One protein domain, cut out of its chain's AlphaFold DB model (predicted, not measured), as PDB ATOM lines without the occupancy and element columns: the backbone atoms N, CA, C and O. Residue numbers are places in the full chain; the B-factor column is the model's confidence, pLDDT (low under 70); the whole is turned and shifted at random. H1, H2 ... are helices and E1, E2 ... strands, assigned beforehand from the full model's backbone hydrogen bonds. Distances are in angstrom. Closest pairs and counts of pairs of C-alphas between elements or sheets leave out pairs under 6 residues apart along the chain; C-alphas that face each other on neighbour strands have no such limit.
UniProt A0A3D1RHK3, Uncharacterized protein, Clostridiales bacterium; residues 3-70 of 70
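What this domain is: This is residues 3 to 70 of the 70 residues of an uncharacterized protein of Clostridiales bacterium (UniProt A0A3D1RHK3). A narrow, twisted ribbon of three strands, E1, E2 and E3, runs through the middle of a flat, loosely built model, with H1 and H2 grazing it on one side and the long helix H3 leading away on the other. Residues 57 to 70, of which 57 to 68 belong to H3, stick out as a free arm. The printed part has 68 residues, with three named strands and three named helices in the order E1, E2, H1, H2, E3, H3; the class is mixed, helices and strands. The sheet has the order E1, E2, E3 and is mixed, E1 antiparallel and E3 parallel to E2. The whole is loose, with a radius of gyration of the C-alphas of 13.9 A and spans of 43 by 30 by 13 A.

Where its parts are: E1 is residues 3 to 8, 16.4 A long, and begins at C-alpha 3 at (191.487, 246.956, 338.308). E2, residues 11 to 19, is 26.6 A long. H1 is residues 20 to 24, 6.8 A, and H2, residues 26 to 38, is 18.5 A long, with C-alpha 26 at (179.629, 237.150, 331.485). E3 is residues 42 to 47, 16.6 A. H3, residues 52 to 68, is 24.8 A long and ends at C-alpha 68 at (215.009, 236.918, 354.031).

How they stand to each other: E1 and E2 form a hairpin, antiparallel at 156 degrees, with N 6 and O 13 within hydrogen-bond range at 2.9 A. E2 and E3 are parallel at 20 degrees, with N 45 and O 16 within range at 2.8 A. E1 and E3 are the edge strands, and the sheet is only just strongly twisted, its C-alphas lying up to 4.3 A off the best plane. E2, H1, H2 and E3 form a strand-helix-strand unit, two parallel neighbour strands with helices between, and its crossover is right-handed. H1 only grazes the sheet with residues 20 to 23, and H2 only grazes it with residues 28 to 36. The closest C-alphas of H2 and E3, those of Lys 36 and Val 42, are 6.3 A apart. H1 and H2 are close but not clearly touching, with the C-alphas of Leu 23 and Gln 29 6.3 A apart. H3 is only just not on the sheet, with 4 pairs of C-alphas within 10 A, and it is apart from H1 and H2. In H1, H2 and H3 every O i to N i+4 pair is within hydrogen-bond range.

The domain as a whole: The two C-alphas farthest apart, those of Glu 26 and Leu 70, are 43.3 A apart. Without residues 57 to 70 the body spans 33 by 28 by 12 A. The printed part has no cut, and its five links are tight. The mean pLDDT of the printed part is 74.2, and 24 residues are under 70, among them residues 39 to 55 and 68 to 70.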
ATOM      1  N   ILE A   3     190.270 247.546 338.868       82.88
ATOM      2  CA  ILE A   3     191.487 246.956 338.308       82.88
ATOM      3  C   ILE A   3     192.641 247.916 338.572       82.88
ATOM      4  O   ILE A   3     192.573 249.085 338.197       82.88
ATOM      5  N   PHE A   4     193.710 247.407 339.175       78.75
ATOM      6  CA  PHE A   4     194.935 248.150 339.436       78.75
ATOM      7  C   PHE A   4     196.094 247.494 338.702       78.75
ATOM      8  O   PHE A   4     196.267 246.277 338.759       78.75
ATOM      9  N   LYS A   5     196.903 248.305 338.025       81.06
ATOM     10  CA  LYS A   5     198.137 247.854 337.382       81.06
ATOM     11  C   LYS A   5     199.333 248.444 338.113       81.06
ATOM     12  O   LYS A   5     199.327 249.623 338.458       81.06
ATOM     13  N   SER A   6     200.353 247.630 338.342       77.75
ATOM     14  CA  SER A   6     201.578 248.033 339.035       77.75
ATOM     15  C   SER A   6     202.791 247.371 338.400       77.75
ATOM     16  O   SER A   6     202.692 246.247 337.918       77.75
ATOM     17  N   LYS A   7     203.947 248.037 338.452       75.12
ATOM     18  CA  LYS A   7     205.214 247.496 337.954       75.12
ATOM     19  C   LYS A   7     206.200 247.344 339.108       75.12
ATOM     20  O   LYS A   7     206.509 248.324 339.780       75.12
ATOM     21  N   HIS A   8     206.713 246.137 339.328       68.06
ATOM     22  CA  HIS A   8     207.722 245.859 340.354       68.06
ATOM     23  C   HIS A   8     208.866 245.038 339.764       68.06
ATOM     24  O   HIS A   8     208.636 244.012 339.132       68.06
ATOM     25  N   ASN A   9     210.108 245.495 339.955       75.88
ATOM     26  CA  ASN A   9     211.322 244.856 339.427       75.88
ATOM     27  C   ASN A   9     211.249 244.552 337.916       75.88
ATOM     28  O   ASN A   9     211.651 243.484 337.465       75.88
ATOM     29  N   GLY A  10     210.679 245.474 337.133       70.88
ATOM     30  CA  GLY A  10     210.510 245.313 335.683       70.88
ATOM     31  C   GLY A  10     209.351 244.405 335.258       70.88
ATOM     32  O   GLY A  10     209.060 244.340 334.067       70.88
ATOM     33  N   LEU A  11     208.661 243.764 336.204       71.69
ATOM     34  CA  LEU A  11     207.504 242.907 335.957       71.69
ATOM     35  C   LEU A  11     206.206 243.699 336.101       71.69
ATOM     36  O   LEU A  11     206.040 244.444 337.069       71.69
ATOM     37  N   ASP A  12     205.285 243.492 335.167       77.56
ATOM     38  CA  ASP A  12     203.943 244.067 335.202       77.56
ATOM     39  C   ASP A  12     202.980 243.134 335.957       77.56
ATOM     40  O   ASP A  12     202.981 241.913 335.771       77.56
ATOM     41  N   PHE A  13     202.188 243.722 336.850       73.88
ATOM     42  CA  PHE A  13     201.207 243.047 337.690       73.88
ATOM     43  C   PHE A  13     199.843 243.695 337.514       73.88
ATOM     44  O   PHE A  13     199.723 244.922 337.484       73.88
ATOM     45  N   CYS A  14     198.809 242.862 337.491       79.06
ATOM     46  CA  CYS A  14     197.423 243.300 337.466       79.06
ATOM     47  C   CYS A  14     196.677 242.725 338.672       79.06
ATOM     48  O   CYS A  14     196.708 241.515 338.902       79.06
ATOM     49  N   GLN A  15     196.025 243.589 339.443       77.75
ATOM     50  CA  GLN A  15     195.206 243.242 340.599       77.75
ATOM     51  C   GLN A  15     193.750 243.555 340.271       77.75
ATOM     52  O   GLN A  15     193.419 244.691 339.930       77.75
ATOM     53  N   ILE A  16     192.883 242.557 340.372       82.06
ATOM     54  CA  ILE A  16     191.457 242.698 340.073       82.06
ATOM     55  C   ILE A  16     190.678 242.526 341.370       82.06
ATOM     56  O   ILE A  16     190.818 241.498 342.021       82.06
ATOM     57  N   TYR A  17     189.850 243.505 341.719       79.62
ATOM     58  CA  TYR A  17     188.946 243.475 342.865       79.62
ATOM     59  C   TYR A  17     187.508 243.402 342.356       79.62
ATOM     60  O   TYR A  17     187.049 244.313 341.661       79.62
ATOM     61  N   ALA A  18     186.791 242.333 342.683       82.81
ATOM     62  CA  ALA A  18     185.405 242.135 342.255       82.81
ATOM     63  C   ALA A  18     184.551 241.562 343.394       82.81
ATOM     64  O   ALA A  18     185.081 240.959 344.325       82.81
ATOM     65  N   THR A  19     183.236 241.751 343.360       83.06
ATOM     66  CA  THR A  19     182.304 241.014 344.238       83.06
ATOM     67  C   THR A  19     181.969 239.643 343.642       83.06
ATOM     68  O   THR A  19     182.211 239.394 342.459       83.06
ATOM     69  N   LYS A  20     181.384 238.740 344.442       81.06
ATOM     70  CA  LYS A  20     180.871 237.450 343.935       81.06
ATOM     71  C   LYS A  20     179.831 237.643 342.820       81.06
ATOM     72  O   LYS A  20     179.924 236.955 341.808       81.06
ATOM     73  N   ASP A  21     178.919 238.608 342.957       84.88
ATOM     74  CA  ASP A  21     177.906 238.922 341.934       84.88
ATOM     75  C   ASP A  21     178.529 239.436 340.631       84.88
ATOM     76  O   ASP A  21     178.146 239.027 339.537       84.88
ATOM     77  N   GLU A  22     179.547 240.294 340.728       85.00
ATOM     78  CA  GLU A  22     180.261 240.803 339.556       85.00
ATOM     79  C   GLU A  22     180.961 239.682 338.782       85.00
ATOM     80  O   GLU A  22     181.003 239.710 337.556       85.00
ATOM     81  N   LEU A  23     181.466 238.659 339.473       84.12
ATOM     82  CA  LEU A  23     182.093 237.506 338.827       84.12
ATOM     83  C   LEU A  23     181.102 236.579 338.119       84.12
ATOM     84  O   LEU A  23     181.536 235.765 337.305       84.12
ATOM     85  N   GLN A  24     179.803 236.673 338.404       84.62
ATOM     86  CA  GLN A  24     178.776 235.911 337.686       84.62
ATOM     87  C   GLN A  24     178.381 236.570 336.358       84.62
ATOM     88  O   GLN A  24     177.755 235.924 335.522       84.62
ATOM     89  N   ASN A  25     178.761 237.831 336.135       92.31
ATOM     90  CA  ASN A  25     178.472 238.543 334.896       92.31
ATOM     91  C   ASN A  25     179.428 238.107 333.767       92.31
ATOM     92  O   ASN A  25     180.650 238.225 333.892       92.31
ATOM     93  N   GLU A  26     178.869 237.646 332.644       93.19
ATOM     94  CA  GLU A  26     179.629 237.150 331.485       93.19
ATOM     95  C   GLU A  26     180.585 238.198 330.891       93.19
ATOM     96  O   GLU A  26     181.730 237.875 330.577       93.19
ATOM     97  N   GLU A  27     180.175 239.468 330.817       91.06
ATOM     98  CA  GLU A  27     181.013 240.565 330.308       91.06
ATOM     99  C   GLU A  27     182.241 240.789 331.208       91.06
ATOM    100  O   GLU A  27     183.354 241.067 330.745       91.06
ATOM    101  N   ILE A  28     182.059 240.640 332.523       89.06
ATOM    102  CA  ILE A  28     183.143 240.763 333.501       89.06
ATOM    103  C   ILE A  28     184.094 239.566 333.394       89.06
ATOM    104  O   ILE A  28     185.315 239.755 333.407       89.06
ATOM    105  N   GLN A  29     183.571 238.350 333.219       88.38
ATOM    106  CA  GLN A  29     184.400 237.164 332.997       88.38
ATOM    107  C   GLN A  29     185.223 237.268 331.708       88.38
ATOM    108  O   GLN A  29     186.412 236.935 331.710       88.38
ATOM    109  N   GLU A  30     184.633 237.777 330.626       91.50
ATOM    110  CA  GLU A  30     185.342 238.004 329.367       91.50
ATOM    111  C   GLU A  30     186.473 239.031 329.540       91.50
ATOM    112  O   GLU A  30     187.615 238.775 329.145       91.50
ATOM    113  N   LYS A  31     186.204 240.150 330.227       88.94
ATOM    114  CA  LYS A  31     187.226 241.151 330.581       88.94
ATOM    115  C   LYS A  31     188.376 240.545 331.388       88.94
ATOM    116  O   LYS A  31     189.538 240.772 331.049       88.94
ATOM    117  N   ILE A  32     188.083 239.745 332.415       85.81
ATOM    118  CA  ILE A  32     189.107 239.072 333.234       85.81
ATOM    119  C   ILE A  32     189.940 238.109 332.380       85.81
ATOM    120  O   ILE A  32     191.166 238.078 332.505       85.81
ATOM    121  N   ASN A  33     189.304 237.343 331.494       86.62
ATOM    122  CA  ASN A  33     189.998 236.416 330.603       86.62
ATOM    123  C   ASN A  33     190.924 237.143 329.622       86.62
ATOM    124  O   ASN A  33     192.040 236.681 329.384       86.62
ATOM    125  N   ASN A  34     190.509 238.298 329.104       88.50
ATOM    126  CA  ASN A  34     191.357 239.123 328.247       88.50
ATOM    127  C   ASN A  34     192.566 239.678 329.011       88.50
ATOM    128  O   ASN A  34     193.686 239.586 328.516       88.50
ATOM    129  N   ILE A  35     192.370 240.143 330.249       84.12
ATOM    130  CA  ILE A  35     193.461 240.611 331.119       84.12
ATOM    131  C   ILE A  35     194.456 239.480 331.418       84.12
ATOM    132  O   ILE A  35     195.663 239.690 331.340       84.12
ATOM    133  N   LYS A  36     193.972 238.263 331.701       78.62
ATOM    134  CA  LYS A  36     194.821 237.075 331.915       78.62
ATOM    135  C   LYS A  36     195.622 236.672 330.676       78.62
ATOM    136  O   LYS A  36     196.709 236.129 330.820       78.62
ATOM    137  N   LYS A  37     195.088 236.905 329.472       80.94
ATOM    138  CA  LYS A  37     195.797 236.635 328.210       80.94
ATOM    139  C   LYS A  37     196.865 237.688 327.908       80.94
ATOM    140  O   LYS A  37     197.883 237.344 327.318       80.94
ATOM    141  N   SER A  38     196.624 238.950 328.272       72.56
ATOM    142  CA  SER A  38     197.525 240.065 327.954       72.56
ATOM    143  C   SER A  38     198.614 240.318 329.001       72.56
ATOM    144  O   SER A  38     199.663 240.847 328.654       72.56
ATOM    145  N   GLU A  39     198.380 239.983 330.272       65.62
ATOM    146  CA  GLU A  39     199.279 240.305 331.390       65.62
ATOM    147  C   GLU A  39     200.006 239.050 331.903       65.62
ATOM    148  O   GLU A  39     199.387 238.017 332.154       65.62
ATOM    149  N   SER A  40     201.324 239.133 332.118       58.62
ATOM    150  CA  SER A  40     202.137 237.969 332.508       58.62
ATOM    151  C   SER A  40     201.916 237.491 333.952       58.62
ATOM    152  O   SER A  40     202.272 236.354 334.267       58.62
ATOM    153  N   LYS A  41     201.371 238.333 334.849       65.88
ATOM    154  CA  LYS A  41     201.129 238.008 336.270       65.88
ATOM    155  C   LYS A  41     199.868 238.712 336.800       65.88
ATOM    156  O   LYS A  41     199.892 239.906 337.094       65.88
ATOM    157  N   VAL A  42     198.767 237.970 336.946       66.44
ATOM    158  CA  VAL A  42     197.472 238.488 337.437       66.44
ATOM    159  C   VAL A  42     197.152 237.926 338.825       66.44
ATOM    160  O   VAL A  42     197.180 236.713 339.017       66.44
ATOM    161  N   ALA A  43     196.798 238.800 339.769       65.50
ATOM    162  CA  ALA A  43     196.216 238.451 341.065       65.50
ATOM    163  C   ALA A  43     194.745 238.900 341.108       65.50
ATOM    164  O   ALA A  43     194.413 240.009 340.689       65.50
ATOM    165  N   MET A  44     193.849 238.043 341.599       65.44
ATOM    166  CA  MET A  44     192.415 238.332 341.678       65.44
ATOM    167  C   MET A  44     191.947 238.233 343.128       65.44
ATOM    168  O   MET A  44     192.191 237.229 343.793       65.44
ATOM    169  N   PHE A  45     191.265 239.274 343.591       65.94
ATOM    170  CA  PHE A  45     190.733 239.429 344.934       65.94
ATOM    171  C   PHE A  45     189.211 239.542 344.851       65.94
ATOM    172  O   PHE A  45     188.672 240.365 344.106       65.94
ATOM    173  N   VAL A  46     188.510 238.705 345.612       65.50
ATOM    174  CA  VAL A  46     187.046 238.632 345.593       65.50
ATOM    175  C   VAL A  46     186.508 239.104 346.937       65.50
ATOM    176  O   VAL A  46     186.836 238.540 347.974       65.50
ATOM    177  N   SER A  47     185.698 240.159 346.929       60.03
ATOM    178  CA  SER A  47     185.010 240.664 348.121       60.03
ATOM    179  C   SER A  47     183.769 239.817 348.431       60.03
ATOM    180  O   SER A  47     183.054 239.390 347.519       60.03
ATOM    181  N   GLY A  48     183.537 239.543 349.720       53.69
ATOM    182  CA  GLY A  48     182.510 238.606 350.202       53.69
ATOM    183  C   GLY A  48     183.048 237.243 350.665       53.69
ATOM    184  O   GLY A  48     182.253 236.349 350.952       53.69
ATOM    185  N   ASP A  49     184.370 237.068 350.717       55.66
ATOM    186  CA  ASP A  49     185.025 236.152 351.656       55.66
ATOM    187  C   ASP A  49     185.604 236.999 352.791       55.66
ATOM    188  O   ASP A  49     186.405 237.904 352.542       55.66
ATOM    189  N   ASP A  50     185.228 236.701 354.037       55.31
ATOM    190  CA  ASP A  50     185.723 237.376 355.252       55.31
ATOM    191  C   ASP A  50     187.260 237.331 355.398       55.31
ATOM    192  O   ASP A  50     187.850 237.986 356.256       55.31
ATOM    193  N   GLU A  51     187.943 236.567 354.547       60.72
ATOM    194  CA  GLU A  51     189.379 236.326 354.604       60.72
ATOM    195  C   GLU A  51     190.217 237.241 353.701       60.72
ATOM    196  O   GLU A  51     191.427 237.048 353.626       60.72
ATOM    197  N   TYR A  52     189.641 238.262 353.055       64.06
ATOM    198  CA  TYR A  52     190.391 239.200 352.200       64.06
ATOM    199  C   TYR A  52     191.669 239.744 352.867       64.06
ATOM    200  O   TYR A  52     192.754 239.695 352.282       64.06
ATOM    201  N   LEU A  53     191.560 240.199 354.121       64.62
ATOM    202  CA  LEU A  53     192.708 240.694 354.887       64.62
ATOM    203  C   LEU A  53     193.728 239.583 355.176       64.62
ATOM    204  O   LEU A  53     194.925 239.824 355.052       64.62
ATOM    205  N   LYS A  54     193.272 238.357 355.469       66.31
ATOM    206  CA  LYS A  54     194.151 237.198 355.703       66.31
ATOM    207  C   LYS A  54     194.894 236.770 354.438       66.31
ATOM    208  O   LYS A  54     196.047 236.351 354.503       66.31
ATOM    209  N   ILE A  55     194.247 236.862 353.276       69.75
ATOM    210  CA  ILE A  55     194.863 236.542 351.984       69.75
ATOM    211  C   ILE A  55     195.969 237.555 351.676       69.75
ATOM    212  O   ILE A  55     197.071 237.154 351.302       69.75
ATOM    213  N   ILE A  56     195.712 238.851 351.885       70.56
ATOM    214  CA  ILE A  56     196.733 239.897 351.739       70.56
ATOM    215  C   ILE A  56     197.885 239.678 352.720       70.56
ATOM    216  O   ILE A  56     199.041 239.693 352.303       70.56
ATOM    217  N   GLU A  57     197.584 239.423 353.994       69.88
ATOM    218  CA  GLU A  57     198.586 239.138 355.023       69.88
ATOM    219  C   GLU A  57     199.477 237.954 354.624       69.88
ATOM    220  O   GLU A  57     200.704 238.055 354.666       69.88
ATOM    221  N   ARG A  58     198.883 236.867 354.117       72.56
ATOM    222  CA  ARG A  58     199.620 235.686 353.653       72.56
ATOM    223  C   ARG A  58     200.498 235.973 352.435       72.56
ATOM    224  O   ARG A  58     201.617 235.468 352.369       72.56
ATOM    225  N   ILE A  59     200.023 236.776 351.482       73.38
ATOM    226  CA  ILE A  59     200.818 237.193 350.316       73.38
ATOM    227  C   ILE A  59     202.018 238.035 350.766       73.38
ATOM    228  O   ILE A  59     203.134 237.798 350.300       73.38
ATOM    229  N   ILE A  60     201.809 238.974 351.694       72.00
ATOM    230  CA  ILE A  60     202.877 239.811 352.254       72.00
ATOM    231  C   ILE A  60     203.899 238.948 353.008       72.00
ATOM    232  O   ILE A  60     205.094 239.097 352.759       72.00
ATOM    233  N   MET A  61     203.463 238.018 353.868       70.12
ATOM    234  CA  MET A  61     204.366 237.111 354.594       70.12
ATOM    235  C   MET A  61     205.236 236.282 353.646       70.12
ATOM    236  O   MET A  61     206.453 236.261 353.811       70.12
ATOM    237  N   LEU A  62     204.644 235.664 352.616       74.88
ATOM    238  CA  LEU A  62     205.385 234.860 351.636       74.88
ATOM    239  C   LEU A  62     206.431 235.683 350.869       74.88
ATOM    240  O   LEU A  62     207.494 235.173 350.514       74.88
ATOM    241  N   GLU A  63     206.136 236.951 350.585       68.62
ATOM    242  CA  GLU A  63     207.068 237.843 349.897       68.62
ATOM    243  C   GLU A  63     208.215 238.296 350.815       68.62
ATOM    244  O   GLU A  63     209.361 238.383 350.371       68.62
ATOM    245  N   VAL A  64     207.938 238.536 352.101       68.81
ATOM    246  CA  VAL A  64     208.963 238.834 353.116       68.81
ATOM    247  C   VAL A  64     209.871 237.623 353.348       68.81
ATOM    248  O   VAL A  64     211.091 237.778 353.351       68.81
ATOM    249  N   GLU A  65     209.310 236.418 353.477       74.62
ATOM    250  CA  GLU A  65     210.085 235.180 353.627       74.62
ATOM    251  C   GLU A  65     211.045 234.972 352.454       74.62
ATOM    252  O   GLU A  65     212.231 234.741 352.670       74.62
ATOM    253  N   LYS A  66     210.585 235.146 351.209       72.00
ATOM    254  CA  LYS A  66     211.457 235.046 350.024       72.00
ATOM    255  C   LYS A  66     212.641 236.012 350.054       72.00
ATOM    256  O   LYS A  66     213.694 235.678 349.520       72.00
ATOM    257  N   ARG A  67     212.471 237.203 350.634       70.38
ATOM    258  CA  ARG A  67     213.532 238.220 350.726       70.38
ATOM    259  C   ARG A  67     214.539 237.942 351.836       70.38
ATOM    260  O   ARG A  67     215.670 238.371 351.699       70.38
ATOM    261  N   ASN A  68     214.137 237.242 352.896       65.00
ATOM    262  CA  ASN A  68     215.009 236.918 354.031       65.00
ATOM    263  C   ASN A  68     215.818 235.620 353.838       65.00
ATOM    264  O   ASN A  68     216.654 235.298 354.677       65.00
ATOM    265  N   VAL A  69     215.550 234.857 352.772       56.41
ATOM    266  CA  VAL A  69     216.274 233.617 352.417       56.41
ATOM    267  C   VAL A  69     217.383 233.878 351.370       56.41
ATOM    268  O   VAL A  69     218.096 232.955 350.979       56.41
ATOM    269  N   LEU A  70     217.565 235.135 350.944       46.41
ATOM    270  CA  LEU A  70     218.682 235.634 350.123       46.41
ATOM    271  C   LEU A  70     219.598 236.525 350.969       46.41
ATOM    272  O   LEU A  70     220.820 236.503 350.700       46.41
TER     273      LEU A  70